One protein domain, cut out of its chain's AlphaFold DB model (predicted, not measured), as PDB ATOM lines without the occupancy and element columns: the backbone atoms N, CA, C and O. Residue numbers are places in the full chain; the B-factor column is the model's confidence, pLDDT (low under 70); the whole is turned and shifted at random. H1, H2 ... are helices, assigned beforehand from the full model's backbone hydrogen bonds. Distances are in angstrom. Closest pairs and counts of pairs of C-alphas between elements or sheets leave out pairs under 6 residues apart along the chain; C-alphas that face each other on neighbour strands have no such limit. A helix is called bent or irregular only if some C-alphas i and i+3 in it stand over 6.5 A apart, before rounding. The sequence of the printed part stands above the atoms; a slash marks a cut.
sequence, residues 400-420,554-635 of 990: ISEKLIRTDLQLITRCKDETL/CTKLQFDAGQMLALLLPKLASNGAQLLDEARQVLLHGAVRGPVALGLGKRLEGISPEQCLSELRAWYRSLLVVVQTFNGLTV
ATOM      1  N   ILE A 400      35.753  41.935 -19.320       83.81
ATOM      2  CA  ILE A 400      35.604  42.211 -17.889       83.81
ATOM      3  C   ILE A 400      34.571  43.330 -17.721       83.81
ATOM      4  O   ILE A 400      34.544  44.288 -18.495       83.81
ATOM      5  N   SER A 401      33.710  43.229 -16.706       83.88
ATOM      6  CA  SER A 401      32.653  44.218 -16.476       83.88
ATOM      7  C   SER A 401      33.209  45.552 -15.965       83.88
ATOM      8  O   SER A 401      33.526  45.701 -14.783       83.88
ATOM      9  N   GLU A 402      33.255  46.558 -16.840       85.94
ATOM     10  CA  GLU A 402      33.609  47.939 -16.474       85.94
ATOM     11  C   GLU A 402      32.631  48.540 -15.465       85.94
ATOM     12  O   GLU A 402      33.025  49.333 -14.609       85.94
ATOM     13  N   LYS A 403      31.354  48.143 -15.537       84.50
ATOM     14  CA  LYS A 403      30.310  48.613 -14.624       84.50
ATOM     15  C   LYS A 403      30.652  48.271 -13.175       84.50
ATOM     16  O   LYS A 403      30.576  49.152 -12.328       84.50
ATOM     17  N   LEU A 404      31.076  47.033 -12.906       86.19
ATOM     18  CA  LEU A 404      31.439  46.602 -11.553       86.19
ATOM     19  C   LEU A 404      32.658  47.369 -11.024       86.19
ATOM     20  O   LEU A 404      32.647  47.819  -9.886       86.19
ATOM     21  N   ILE A 405      33.674  47.602 -11.861       88.25
ATOM     22  CA  ILE A 405      34.867  48.379 -11.473       88.25
ATOM     23  C   ILE A 405      34.496  49.833 -11.155       88.25
ATOM     24  O   ILE A 405      35.014  50.413 -10.202       88.25
ATOM     25  N   ARG A 406      33.581  50.435 -11.929       86.38
ATOM     26  CA  ARG A 406      33.068  51.787 -11.656       86.38
ATOM     27  C   ARG A 406      32.279  51.845 -10.350       86.38
ATOM     28  O   ARG A 406      32.450  52.807  -9.609       86.38
ATOM     29  N   THR A 407      31.451  50.842 -10.065       88.06
ATOM     30  CA  THR A 407      30.708  50.745  -8.800       88.06
ATOM     31  C   THR A 407      31.657  50.645  -7.605       88.06
ATOM     32  O   THR A 407      31.525  51.422  -6.661       88.06
ATOM     33  N   ASP A 408      32.671  49.782  -7.679       91.81
ATOM     34  CA  ASP A 408      33.703  49.657  -6.643       91.81
ATOM     35  C   ASP A 408      34.474  50.978  -6.438       91.81
ATOM     36  O   ASP A 408      34.653  51.444  -5.310       91.81
ATOM     37  N   LEU A 409      34.880  51.641  -7.529       91.56
ATOM     38  CA  LEU A 409      35.556  52.942  -7.474       91.56
ATOM     39  C   LEU A 409      34.673  54.022  -6.829       91.56
ATOM     40  O   LEU A 409      35.174  54.857  -6.069       91.56
ATOM     41  N   GLN A 410      33.372  54.027  -7.126       88.56
ATOM     42  CA  GLN A 410      32.414  54.941  -6.504       88.56
ATOM     43  C   GLN A 410      32.309  54.689  -5.002       88.56
ATOM     44  O   GLN A 410      32.359  55.651  -4.239       88.56
ATOM     45  N   LEU A 411      32.230  53.428  -4.568       88.19
ATOM     46  CA  LEU A 411      32.196  53.079  -3.149       88.19
ATOM     47  C   LEU A 411      33.447  53.580  -2.415       88.19
ATOM     48  O   LEU A 411      33.326  54.276  -1.409       88.19
ATOM     49  N   ILE A 412      34.641  53.301  -2.945       90.31
ATOM     50  CA  ILE A 412      35.912  53.749  -2.347       90.31
ATOM     51  C   ILE A 412      35.984  55.278  -2.296       90.31
ATOM     52  O   ILE A 412      36.432  55.858  -1.306       90.31
ATOM     53  N   THR A 413      35.501  55.949  -3.343       87.44
ATOM     54  CA  THR A 413      35.444  57.415  -3.387       87.44
ATOM     55  C   THR A 413      34.499  57.962  -2.317       87.44
ATOM     56  O   THR A 413      34.864  58.906  -1.624       87.44
ATOM     57  N   ARG A 414      33.327  57.344  -2.123       85.19
ATOM     58  CA  ARG A 414      32.384  57.721  -1.060       85.19
ATOM     59  C   ARG A 414      32.975  57.508   0.333       85.19
ATOM     60  O   ARG A 414      32.857  58.398   1.158       85.19
ATOM     61  N   CYS A 415      33.670  56.394   0.569       85.25
ATOM     62  CA  CYS A 415      34.335  56.130   1.852       85.25
ATOM     63  C   CYS A 415      35.397  57.182   2.197       85.25
ATOM     64  O   CYS A 415      35.643  57.449   3.367       85.25
ATOM     65  N   LYS A 416      36.045  57.763   1.180       84.38
ATOM     66  CA  LYS A 416      37.054  58.805   1.368       84.38
ATOM     67  C   LYS A 416      36.453  60.201   1.538       84.38
ATOM     68  O   LYS A 416      36.914  60.965   2.377       84.38
ATOM     69  N   ASP A 417      35.510  60.562   0.671       79.50
ATOM     70  CA  ASP A 417      35.090  61.954   0.488       79.50
ATOM     71  C   ASP A 417      33.761  62.282   1.211       79.50
ATOM     72  O   ASP A 417      33.394  63.456   1.313       79.50
ATOM     73  N   GLU A 418      33.020  61.279   1.698       78.81
ATOM     74  CA  GLU A 418      31.701  61.434   2.323       78.81
ATOM     75  C   GLU A 418      31.663  60.789   3.723       78.81
ATOM     76  O   GLU A 418      32.360  59.820   4.008       78.81
ATOM     77  N   THR A 419      30.816  61.323   4.609       75.25
ATOM     78  CA  THR A 419      30.461  60.637   5.861       75.25
ATOM     79  C   THR A 419      29.295  59.704   5.571       75.25
ATOM     80  O   THR A 419      28.270  60.132   5.041       75.25
ATOM     81  N   LEU A 420      29.462  58.418   5.870       78.00
ATOM     82  CA  LEU A 420      28.478  57.383   5.567       78.00
ATOM     83  C   LEU A 420      27.658  57.047   6.813       78.00
ATOM     84  O   LEU A 420      28.148  57.109   7.937       78.00
ATOM     85  N   CYS A 554      35.389  56.927   7.374       76.06
ATOM     86  CA  CYS A 554      36.411  55.902   7.167       76.06
ATOM     87  C   CYS A 554      37.844  56.445   7.257       76.06
ATOM     88  O   CYS A 554      38.774  55.674   7.474       76.06
ATOM     89  N   THR A 555      38.033  57.764   7.135       79.06
ATOM     90  CA  THR A 555      39.349  58.407   7.254       79.06
ATOM     91  C   THR A 555      39.823  58.546   8.702       79.06
ATOM     92  O   THR A 555      41.024  58.645   8.941       79.06
ATOM     93  N   LYS A 556      38.893  58.522   9.668       76.56
ATOM     94  CA  LYS A 556      39.165  58.701  11.106       76.56
ATOM     95  C   LYS A 556      39.180  57.399  11.900       76.56
ATOM     96  O   LYS A 556      39.422  57.429  13.106       76.56
ATOM     97  N   LEU A 557      38.889  56.276  11.252       72.62
ATOM     98  CA  LEU A 557      38.965  54.960  11.879       72.62
ATOM     99  C   LEU A 557      40.418  54.674  12.257       72.62
ATOM    100  O   LEU A 557      41.318  54.965  11.483       72.62
ATOM    101  N   GLN A 558      40.672  54.092  13.425       75.25
ATOM    102  CA  GLN A 558      42.031  53.717  13.835       75.25
ATOM    103  C   GLN A 558      42.409  52.336  13.285       75.25
ATOM    104  O   GLN A 558      42.911  51.493  14.016       75.25
ATOM    105  N   PHE A 559      42.101  52.086  12.013       76.94
ATOM    106  CA  PHE A 559      42.325  50.792  11.374       76.94
ATOM    107  C   PHE A 559      43.622  50.814  10.584       76.94
ATOM    108  O   PHE A 559      43.928  51.801   9.907       76.94
ATOM    109  N   ASP A 560      44.359  49.711  10.633       81.94
ATOM    110  CA  ASP A 560      45.436  49.492   9.679       81.94
ATOM    111  C   ASP A 560      44.872  49.186   8.276       81.94
ATOM    112  O   ASP A 560      43.663  49.020   8.064       81.94
ATOM    113  N   ALA A 561      45.748  49.133   7.273       85.19
ATOM    114  CA  ALA A 561      45.323  48.870   5.904       85.19
ATOM    115  C   ALA A 561      44.734  47.460   5.708       85.19
ATOM    116  O   ALA A 561      43.859  47.284   4.861       85.19
ATOM    117  N   GLY A 562      45.163  46.463   6.489       84.88
ATOM    118  CA  GLY A 562      44.635  45.099   6.420       84.88
ATOM    119  C   GLY A 562      43.187  45.025   6.907       84.88
ATOM    120  O   GLY A 562      42.328  44.457   6.227       84.88
ATOM    121  N   GLN A 563      42.898  45.673   8.034       83.31
ATOM    122  CA  GLN A 563      41.563  45.835   8.602       83.31
ATOM    123  C   GLN A 563      40.668  46.692   7.699       83.31
ATOM    124  O   GLN A 563      39.509  46.349   7.464       83.31
ATOM    125  N   MET A 564      41.205  47.768   7.111       87.38
ATOM    126  CA  MET A 564      40.468  48.581   6.139       87.38
ATOM    127  C   MET A 564      40.054  47.760   4.910       87.38
ATOM    128  O   MET A 564      38.903  47.822   4.475       87.38
ATOM    129  N   LEU A 565      40.966  46.950   4.363       88.88
ATOM    130  CA  LEU A 565      40.645  46.037   3.267       88.88
ATOM    131  C   LEU A 565      39.612  44.989   3.688       88.88
ATOM    132  O   LEU A 565      38.681  44.740   2.932       88.88
ATOM    133  N   ALA A 566      39.724  44.417   4.888       85.44
ATOM    134  CA  ALA A 566      38.762  43.440   5.401       85.44
ATOM    135  C   ALA A 566      37.327  43.994   5.483       85.44
ATOM    136  O   ALA A 566      36.364  43.277   5.210       85.44
ATOM    137  N   LEU A 567      37.176  45.282   5.797       85.19
ATOM    138  CA  LEU A 567      35.875  45.952   5.818       85.19
ATOM    139  C   LEU A 567      35.324  46.217   4.417       85.19
ATOM    140  O   LEU A 567      34.121  46.074   4.198       85.19
ATOM    141  N   LEU A 568      36.187  46.604   3.475       88.00
ATOM    142  CA  LEU A 568      35.786  46.975   2.116       88.00
ATOM    143  C   LEU A 568      35.536  45.761   1.219       88.00
ATOM    144  O   LEU A 568      34.590  45.778   0.438       88.00
ATOM    145  N   LEU A 569      36.356  44.712   1.315       87.69
ATOM    146  CA  LEU A 569      36.338  43.558   0.408       87.69
ATOM    147  C   LEU A 569      34.954  42.918   0.227       87.69
ATOM    148  O   LEU A 569      34.575  42.709  -0.924       87.69
ATOM    149  N   PRO A 570      34.149  42.687   1.285       84.56
ATOM    150  CA  PRO A 570      32.803  42.131   1.135       84.56
ATOM    151  C   PRO A 570      31.843  42.986   0.295       84.56
ATOM    152  O   PRO A 570      30.793  42.498  -0.109       84.56
ATOM    153  N   LYS A 571      32.172  44.260   0.049       83.38
ATOM    154  CA  LYS A 571      31.364  45.207  -0.736       83.38
ATOM    155  C   LYS A 571      31.833  45.359  -2.176       83.38
ATOM    156  O   LYS A 571      31.108  45.923  -2.993       83.38
ATOM    157  N   LEU A 572      33.045  44.909  -2.473       87.50
ATOM    158  CA  LEU A 572      33.644  45.043  -3.790       87.50
ATOM    159  C   LEU A 572      33.241  43.836  -4.638       87.50
ATOM    160  O   LEU A 572      33.377  42.689  -4.220       87.50
ATOM    161  N   ALA A 573      32.727  44.095  -5.837       82.31
ATOM    162  CA  ALA A 573      32.157  43.062  -6.700       82.31
ATOM    163  C   ALA A 573      32.962  42.833  -7.987       82.31
ATOM    164  O   ALA A 573      32.672  41.901  -8.741       82.31
ATOM    165  N   SER A 574      33.937  43.692  -8.293       86.88
ATOM    166  CA  SER A 574      34.738  43.565  -9.512       86.88
ATOM    167  C   SER A 574      35.919  42.603  -9.357       86.88
ATOM    168  O   SER A 574      36.307  42.232  -8.253       86.88
ATOM    169  N   ASN A 575      36.589  42.289 -10.474       80.00
ATOM    170  CA  ASN A 575      37.877  41.576 -10.467       80.00
ATOM    171  C   ASN A 575      38.957  42.295  -9.632       80.00
ATOM    172  O   ASN A 575      39.950  41.676  -9.255       80.00
ATOM    173  N   GLY A 576      38.777  43.588  -9.336       84.75
ATOM    174  CA  GLY A 576      39.654  44.317  -8.430       84.75
ATOM    175  C   GLY A 576      39.587  43.808  -6.986       84.75
ATOM    176  O   GLY A 576      40.612  43.775  -6.312       84.75
ATOM    177  N   ALA A 577      38.423  43.326  -6.542       87.19
ATOM    178  CA  ALA A 577      38.236  42.779  -5.200       87.19
ATOM    179  C   ALA A 577      39.142  41.563  -4.950       87.19
ATOM    180  O   ALA A 577      39.789  41.475  -3.913       87.19
ATOM    181  N   GLN A 578      39.262  40.668  -5.937       83.56
ATOM    182  CA  GLN A 578      40.114  39.480  -5.832       83.56
ATOM    183  C   GLN A 578      41.595  39.851  -5.644       83.56
ATOM    184  O   GLN A 578      42.267  39.305  -4.776       83.56
ATOM    185  N   LEU A 579      42.098  40.807  -6.431       85.44
ATOM    186  CA  LEU A 579      43.488  41.273  -6.324       85.44
ATOM    187  C   LEU A 579      43.755  42.003  -5.000       85.44
ATOM    188  O   LEU A 579      44.874  41.964  -4.488       85.44
ATOM    189  N   LEU A 580      42.742  42.673  -4.448       89.69
ATOM    190  CA  LEU A 580      42.829  43.314  -3.139       89.69
ATOM    191  C   LEU A 580      42.813  42.316  -1.988       89.69
ATOM    192  O   LEU A 580      43.520  42.537  -1.010       89.69
ATOM    193  N   ASP A 581      42.059  41.223  -2.101       86.62
ATOM    194  CA  ASP A 581      42.108  40.157  -1.103       86.62
ATOM    195  C   ASP A 581      43.483  39.482  -1.111       86.62
ATOM    196  O   ASP A 581      44.101  39.340  -0.061       86.62
ATOM    197  N   GLU A 582      44.051  39.206  -2.292       85.44
ATOM    198  CA  GLU A 582      45.436  38.730  -2.411       85.44
ATOM    199  C   GLU A 582      46.440  39.719  -1.783       85.44
ATOM    200  O   GLU A 582      47.349  39.305  -1.061       85.44
ATOM    201  N   ALA A 583      46.266  41.030  -1.990       87.06
ATOM    202  CA  ALA A 583      47.108  42.052  -1.361       87.06
ATOM    203  C   ALA A 583      46.940  42.097   0.169       87.06
ATOM    204  O   ALA A 583      47.916  42.311   0.890       87.06
ATOM    205  N   ARG A 584      45.727  41.850   0.678       87.75
ATOM    206  CA  ARG A 584      45.454  41.726   2.114       87.75
ATOM    207  C   ARG A 584      46.166  40.516   2.718       87.75
ATOM    208  O   ARG A 584      46.754  40.639   3.784       87.75
ATOM    209  N   GLN A 585      46.178  39.376   2.028       84.31
ATOM    210  CA  GLN A 585      46.919  38.191   2.480       84.31
ATOM    211  C   GLN A 585      48.430  38.454   2.565       84.31
ATOM    212  O   GLN A 585      49.088  37.989   3.496       84.31
ATOM    213  N   VAL A 586      48.978  39.250   1.638       84.44
ATOM    214  CA  VAL A 586      50.382  39.690   1.699       84.44
ATOM    215  C   VAL A 586      50.645  40.535   2.948       84.44
ATOM    216  O   VAL A 586      51.660  40.317   3.602       84.44
ATOM    217  N   LEU A 587      49.738  41.453   3.301       84.25
ATOM    218  CA  LEU A 587      49.852  42.270   4.518       84.25
ATOM    219  C   LEU A 587      49.806  41.426   5.803       84.25
ATOM    220  O   LEU A 587      50.531  41.722   6.744       84.25
ATOM    221  N   LEU A 588      48.967  40.385   5.841       78.88
ATOM    222  CA  LEU A 588      48.745  39.571   7.044       78.88
ATOM    223  C   LEU A 588      49.799  38.478   7.258       78.88
ATOM    224  O   LEU A 588      50.178  38.201   8.392       78.88
ATOM    225  N   HIS A 589      50.250  37.825   6.186       79.19
ATOM    226  CA  HIS A 589      51.054  36.600   6.284       79.19
ATOM    227  C   HIS A 589      52.404  36.683   5.565       79.19
ATOM    228  O   HIS A 589      53.183  35.733   5.623       79.19
ATOM    229  N   GLY A 590      52.680  37.765   4.829       70.38
ATOM    230  CA  GLY A 590      53.910  37.916   4.044       70.38
ATOM    231  C   GLY A 590      54.080  36.911   2.890       70.38
ATOM    232  O   GLY A 590      55.098  36.942   2.199       70.38
ATOM    233  N   ALA A 591      53.109  36.018   2.655       57.88
ATOM    234  CA  ALA A 591      53.184  34.940   1.668       57.88
ATOM    235  C   ALA A 591      52.580  35.356   0.310       57.88
ATOM    236  O   ALA A 591      51.488  35.917   0.239       57.88
ATOM    237  N   VAL A 592      53.294  35.081  -0.791       57.72
ATOM    238  CA  VAL A 592      53.009  35.655  -2.122       57.72
ATOM    239  C   VAL A 592      52.093  34.768  -2.977       57.72
ATOM    240  O   VAL A 592      52.422  33.619  -3.273       57.72
ATOM    241  N   ARG A 593      51.023  35.360  -3.523       56.16
ATOM    242  CA  ARG A 593      50.472  35.009  -4.844       56.16
ATOM    243  C   ARG A 593      50.405  36.281  -5.695       56.16
ATOM    244  O   ARG A 593      49.625  37.173  -5.410       56.16
ATOM    245  N   GLY A 594      51.240  36.358  -6.733       69.38
ATOM    246  CA  GLY A 594      51.161  37.371  -7.792       69.38
ATOM    247  C   GLY A 594      51.940  38.685  -7.552       69.38
ATOM    248  O   GLY A 594      51.893  39.260  -6.464       69.38
ATOM    249  N   PRO A 595      52.627  39.227  -8.581       73.12
ATOM    250  CA  PRO A 595      53.436  40.446  -8.459       73.12
ATOM    251  C   PRO A 595      52.606  41.720  -8.221       73.12
ATOM    252  O   PRO A 595      53.075  42.650  -7.566       73.12
ATOM    253  N   VAL A 596      51.355  41.753  -8.697       80.50
ATOM    254  CA  VAL A 596      50.428  42.880  -8.482       80.50
ATOM    255  C   VAL A 596      50.003  42.971  -7.016       80.50
ATOM    256  O   VAL A 596      50.082  44.051  -6.431       80.50
ATOM    257  N   ALA A 597      49.600  41.848  -6.416       81.69
ATOM    258  CA  ALA A 597      49.190  41.779  -5.017       81.69
ATOM    259  C   ALA A 597      50.348  42.121  -4.073       81.69
ATOM    260  O   ALA A 597      50.173  42.908  -3.149       81.69
ATOM    261  N   LEU A 598      51.559  41.623  -4.361       79.62
ATOM    262  CA  LEU A 598      52.765  41.962  -3.602       79.62
ATOM    263  C   LEU A 598      53.085  43.463  -3.656       79.62
ATOM    264  O   LEU A 598      53.362  44.082  -2.628       79.62
ATOM    265  N   GLY A 599      53.047  44.061  -4.852       78.31
ATOM    266  CA  GLY A 599      53.293  45.493  -5.023       78.31
ATOM    267  C   GLY A 599      52.226  46.364  -4.354       78.31
ATOM    268  O   GLY A 599      52.535  47.434  -3.836       78.31
ATOM    269  N   LEU A 600      50.971  45.909  -4.349       82.44
ATOM    270  CA  LEU A 600      49.869  46.598  -3.685       82.44
ATOM    271  C   LEU A 600      49.951  46.468  -2.161       82.44
ATOM    272  O   LEU A 600      49.879  47.488  -1.488       82.44
ATOM    273  N   GLY A 601      50.215  45.271  -1.628       84.44
ATOM    274  CA  GLY A 601      50.430  45.044  -0.196       84.44
ATOM    275  C   GLY A 601      51.540  45.939   0.359       84.44
ATOM    276  O   GLY A 601      51.300  46.702   1.283       84.44
ATOM    277  N   LYS A 602      52.710  45.983  -0.294       81.75
ATOM    278  CA  LYS A 602      53.817  46.875   0.110       81.75
ATOM    279  C   LYS A 602      53.472  48.367   0.074       81.75
ATOM    280  O   LYS A 602      54.032  49.137   0.842       81.75
ATOM    281  N   ARG A 603      52.595  48.807  -0.839       83.12
ATOM    282  CA  ARG A 603      52.129  50.209  -0.877       83.12
ATOM    283  C   ARG A 603      51.187  50.538   0.270       83.12
ATOM    284  O   ARG A 603      51.152  51.683   0.701       83.12
ATOM    285  N   LEU A 604      50.408  49.553   0.699       88.62
ATOM    286  CA  LEU A 604      49.418  49.683   1.759       88.62
ATOM    287  C   LEU A 604      50.018  49.442   3.156       88.62
ATOM    288  O   LEU A 604      49.363  49.686   4.161       88.62
ATOM    289  N   GLU A 605      51.265  48.989   3.241       87.38
ATOM    290  CA  GLU A 605      51.941  48.711   4.503       87.38
ATOM    291  C   GLU A 605      52.246  50.005   5.282       87.38
ATOM    292  O   GLU A 605      52.880  50.928   4.768       87.38
ATOM    293  N   GLY A 606      51.792  50.077   6.538       83.00
ATOM    294  CA  GLY A 606      52.119  51.168   7.466       83.00
ATOM    295  C   GLY A 606      51.511  52.540   7.141       83.00
ATOM    296  O   GLY A 606      51.909  53.532   7.753       83.00
ATOM    297  N   ILE A 607      50.570  52.627   6.194       87.56
ATOM    298  CA  ILE A 607      49.907  53.889   5.827       87.56
ATOM    299  C   ILE A 607      48.620  54.118   6.626       87.56
ATOM    300  O   ILE A 607      47.973  53.176   7.083       87.56
ATOM    301  N   SER A 608      48.219  55.384   6.769       85.00
ATOM    302  CA  SER A 608      46.974  55.735   7.461       85.00
ATOM    303  C   SER A 608      45.722  55.318   6.663       85.00
ATOM    304  O   SER A 608      45.791  55.199   5.437       85.00
ATOM    305  N   PRO A 609      44.546  55.173   7.301       84.38
ATOM    306  CA  PRO A 609      43.263  54.929   6.629       84.38
ATOM    307  C   PRO A 609      42.981  55.867   5.445       84.38
ATOM    308  O   PRO A 609      42.573  55.434   4.366       84.38
ATOM    309  N   GLU A 610      43.239  57.165   5.621       86.19
ATOM    310  CA  GLU A 610      43.054  58.175   4.575       86.19
ATOM    311  C   GLU A 610      43.998  57.942   3.383       86.19
ATOM    312  O   GLU A 610      43.598  58.052   2.215       86.19
ATOM    313  N   GLN A 611      45.255  57.597   3.667       88.56
ATOM    314  CA  GLN A 611      46.242  57.252   2.648       88.56
ATOM    315  C   GLN A 611      45.853  55.949   1.943       88.56
ATOM    316  O   GLN A 611      45.873  55.906   0.716       88.56
ATOM    317  N   CYS A 612      45.385  54.940   2.684       90.88
ATOM    318  CA  CYS A 612      44.889  53.677   2.141       90.88
ATOM    319  C   CYS A 612      43.751  53.905   1.145       90.88
ATOM    320  O   CYS A 612      43.845  53.491  -0.008       90.88
ATOM    321  N   LEU A 613      42.712  54.652   1.522       90.62
ATOM    322  CA  LEU A 613      41.610  54.980   0.611       90.62
ATOM    323  C   LEU A 613      42.070  55.800  -0.607       90.62
ATOM    324  O   LEU A 613      41.525  55.656  -1.704       90.62
ATOM    325  N   SER A 614      43.086  56.650  -0.442       89.81
ATOM    326  CA  SER A 614      43.681  57.416  -1.543       89.81
ATOM    327  C   SER A 614      44.398  56.521  -2.552       89.81
ATOM    328  O   SER A 614      44.171  56.672  -3.757       89.81
ATOM    329  N   GLU A 615      45.205  55.582  -2.062       89.69
ATOM    330  CA  GLU A 615      45.913  54.588  -2.870       89.69
ATOM    331  C   GLU A 615      44.933  53.648  -3.576       89.69
ATOM    332  O   GLU A 615      45.026  53.456  -4.787       89.69
ATOM    333  N   LEU A 616      43.912  53.148  -2.871       91.81
ATOM    334  CA  LEU A 616      42.867  52.304  -3.458       91.81
ATOM    335  C   LEU A 616      42.098  53.026  -4.566       91.81
ATOM    336  O   LEU A 616      41.851  52.451  -5.628       91.81
ATOM    337  N   ARG A 617      41.764  54.308  -4.369       92.00
ATOM    338  CA  ARG A 617      41.105  55.128  -5.396       92.00
ATOM    339  C   ARG A 617      41.993  55.311  -6.627       92.00
ATOM    340  O   ARG A 617      41.500  55.225  -7.752       92.00
ATOM    341  N   ALA A 618      43.285  55.580  -6.436       86.44
ATOM    342  CA  ALA A 618      44.243  55.702  -7.536       86.44
ATOM    343  C   ALA A 618      44.410  54.371  -8.287       86.44
ATOM    344  O   ALA A 618      44.385  54.341  -9.522       86.44
ATOM    345  N   TRP A 619      44.493  53.268  -7.547       89.81
ATOM    346  CA  TRP A 619      44.622  51.927  -8.093       89.81
ATOM    347  C   TRP A 619      43.396  51.512  -8.914       89.81
ATOM    348  O   TRP A 619      43.556  51.123 -10.068       89.81
ATOM    349  N   TYR A 620      42.172  51.693  -8.401       92.06
ATOM    350  CA  TYR A 620      40.943  51.369  -9.141       92.06
ATOM    351  C   TYR A 620      40.768  52.201 -10.417       92.06
ATOM    352  O   TYR A 620      40.261  51.698 -11.419       92.06
ATOM    353  N   ARG A 621      41.225  53.461 -10.424       87.94
ATOM    354  CA  ARG A 621      41.275  54.274 -11.652       87.94
ATOM    355  C   ARG A 621      42.232  53.677 -12.676       87.94
ATOM    356  O   ARG A 621      41.891  53.600 -13.853       87.94
ATOM    357  N   SER A 622      43.409  53.232 -12.235       86.12
ATOM    358  CA  SER A 622      44.364  52.556 -13.113       86.12
ATOM    359  C   SER A 622      43.808  51.226 -13.626       86.12
ATOM    360  O   SER A 622      43.908  50.950 -14.818       86.12
ATOM    361  N   LEU A 623      43.166  50.433 -12.762       89.56
ATOM    362  CA  LEU A 623      42.496  49.187 -13.135       89.56
ATOM    363  C   LEU A 623      41.419  49.425 -14.195       89.56
ATOM    364  O   LEU A 623      41.370  48.683 -15.172       89.56
ATOM    365  N   LEU A 624      40.600  50.470 -14.046       88.56
ATOM    366  CA  LEU A 624      39.575  50.818 -15.029       88.56
ATOM    367  C   LEU A 624      40.184  51.114 -16.405       88.56
ATOM    368  O   LEU A 624      39.714  50.562 -17.394       88.56
ATOM    369  N   VAL A 625      41.253  51.917 -16.464       84.81
ATOM    370  CA  VAL A 625      41.959  52.208 -17.726       84.81
ATOM    371  C   VAL A 625      42.501  50.925 -18.357       84.81
ATOM    372  O   VAL A 625      42.282  50.679 -19.538       84.81
ATOM    373  N   VAL A 626      43.164  50.073 -17.569       87.56
ATOM    374  CA  VAL A 626      43.725  48.811 -18.073       87.56
ATOM    375  C   VAL A 626      42.627  47.870 -18.569       87.56
ATOM    376  O   VAL A 626      42.800  47.245 -19.611       87.56
ATOM    377  N   VAL A 627      41.492  47.784 -17.869       86.50
ATOM    378  CA  VAL A 627      40.352  46.951 -18.279       86.50
ATOM    379  C   VAL A 627      39.682  47.484 -19.541       86.50
ATOM    380  O   VAL A 627      39.304  46.690 -20.396       86.50
ATOM    381  N   GLN A 628      39.591  48.801 -19.711       83.56
ATOM    382  CA  GLN A 628      39.106  49.404 -20.953       83.56
ATOM    383  C   GLN A 628      40.010  49.054 -22.134       83.56
ATOM    384  O   GLN A 628      39.521  48.605 -23.170       83.56
ATOM    385  N   THR A 629      41.332  49.169 -21.967       80.44
ATOM    386  CA  THR A 629      42.293  48.734 -22.990       80.44
ATOM    387  C   THR A 629      42.193  47.231 -23.251       80.44
ATOM    388  O   THR A 629      42.172  46.804 -24.401       80.44
ATOM    389  N   PHE A 630      42.077  46.420 -22.197       83.56
ATOM    390  CA  PHE A 630      41.887  44.976 -22.303       83.56
ATOM    391  C   PHE A 630      40.637  44.636 -23.124       83.56
ATOM    392  O   PHE A 630      40.738  43.916 -24.112       83.56
ATOM    393  N   ASN A 631      39.482  45.206 -22.774       80.94
ATOM    394  CA  ASN A 631      38.213  44.989 -23.467       80.94
ATOM    395  C   ASN A 631      38.245  45.489 -24.917       80.94
ATOM    396  O   ASN A 631      37.672  44.835 -25.792       80.94
ATOM    397  N   GLY A 632      38.915  46.614 -25.183       74.88
ATOM    398  CA  GLY A 632      39.085  47.161 -26.532       74.88
ATOM    399  C   GLY A 632      39.869  46.238 -27.469       74.88
ATOM    400  O   GLY A 632      39.627  46.244 -28.670       74.88
ATOM    401  N   LEU A 633      40.749  45.396 -26.918       70.75
ATOM    402  CA  LEU A 633      41.567  44.434 -27.664       70.75
ATOM    403  C   LEU A 633      40.981  43.007 -27.681       70.75
ATOM    404  O   LEU A 633      41.582  42.106 -28.264       70.75
ATOM    405  N   THR A 634      39.828  42.763 -27.043       62.78
ATOM    406  CA  THR A 634      39.171  41.441 -27.073       62.78
ATOM    407  C   THR A 634      38.310  41.251 -28.323       62.78
ATOM    408  O   THR A 634      37.330  41.965 -28.524       62.78
ATOM    409  N   VAL A 635      38.626  40.228 -29.125       54.16
ATOM    410  CA  VAL A 635      37.772  39.749 -30.225       54.16
ATOM    411  C   VAL A 635      36.773  38.743 -29.644       54.16
ATOM    412  O   VAL A 635      37.156  37.660 -29.199       54.16
TER     413      VAL A 635
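Overview. This is residues 400 to 420 and 554 to 635 of the 990 residues of an uncharacterized protein of Desulfovibrio ferrophilus (UniProt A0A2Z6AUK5). Two helices, the long H5 and H1, lie side by side and run opposite ways, and three shorter helices, H2, H3 and H4, make a cluster over one side of this pair. H3 joins the cluster, folded against H2 and crossing H4, while H2 and H4 meet H5 near its first residues. The 103 printed residues hold five named helices, H1 to H5 in chain order, and no named strand: the class is all helix. The whole is compact, with a radius of gyration of the C-alphas of 13.4 A and spans of 46 by 34 by 19 A.

Arrangement. Begin at H5, residues 609 to 632, the hub. H1, residues 402 to 417, touches it at a shallow tilt of 17 degrees, opposite ways; look at the closest C-alphas, Leu 409 and Tyr 620, 5.9 A apart. H4, residues 595 to 604, forms a helical hairpin with H5 but only just touches it, with 3 pairs of C-alphas within 8 A; Leu 604 and Cys 612 are closest, C-alphas 6.1 A apart. H3, residues 575 to 589, touches H4 at a steep tilt of 67 degrees, closest at the C-alphas of Ala 583 and Ala 597, 4.2 A. H2, residues 561 to 571, forms a helical hairpin with H3, closest at the C-alphas of Gly 562 and Arg 584, 5.5 A. H2 and H5 touch only at their ends, closest at the C-alphas of Ala 561 and Cys 612, 6.1 A. H1 and H4 are apart. Every O i to N i+4 pair is within hydrogen-bond range in H1, H4 and H5; H2 has 5 of 7 and H3 10 of 11.

Along the chain. Find C-alpha 402 at (33.609, 47.939, -16.474); from there H1 runs 22.1 A. H3 spans 21.9 A. H2 is only just irregular: C-alphas 567 and 570 are 6.8 A apart. H5 runs 34.3 A, to C-alpha 632 at (39.085, 47.161, -26.532).

Size, cuts and confidence. Residues 421 to 553 are not printed; C-alphas 420 and 554 are 8.2 A apart across this cut. The links printed whole are tight. Residues 591 to 594 and 634 to 635 have pLDDT under 70.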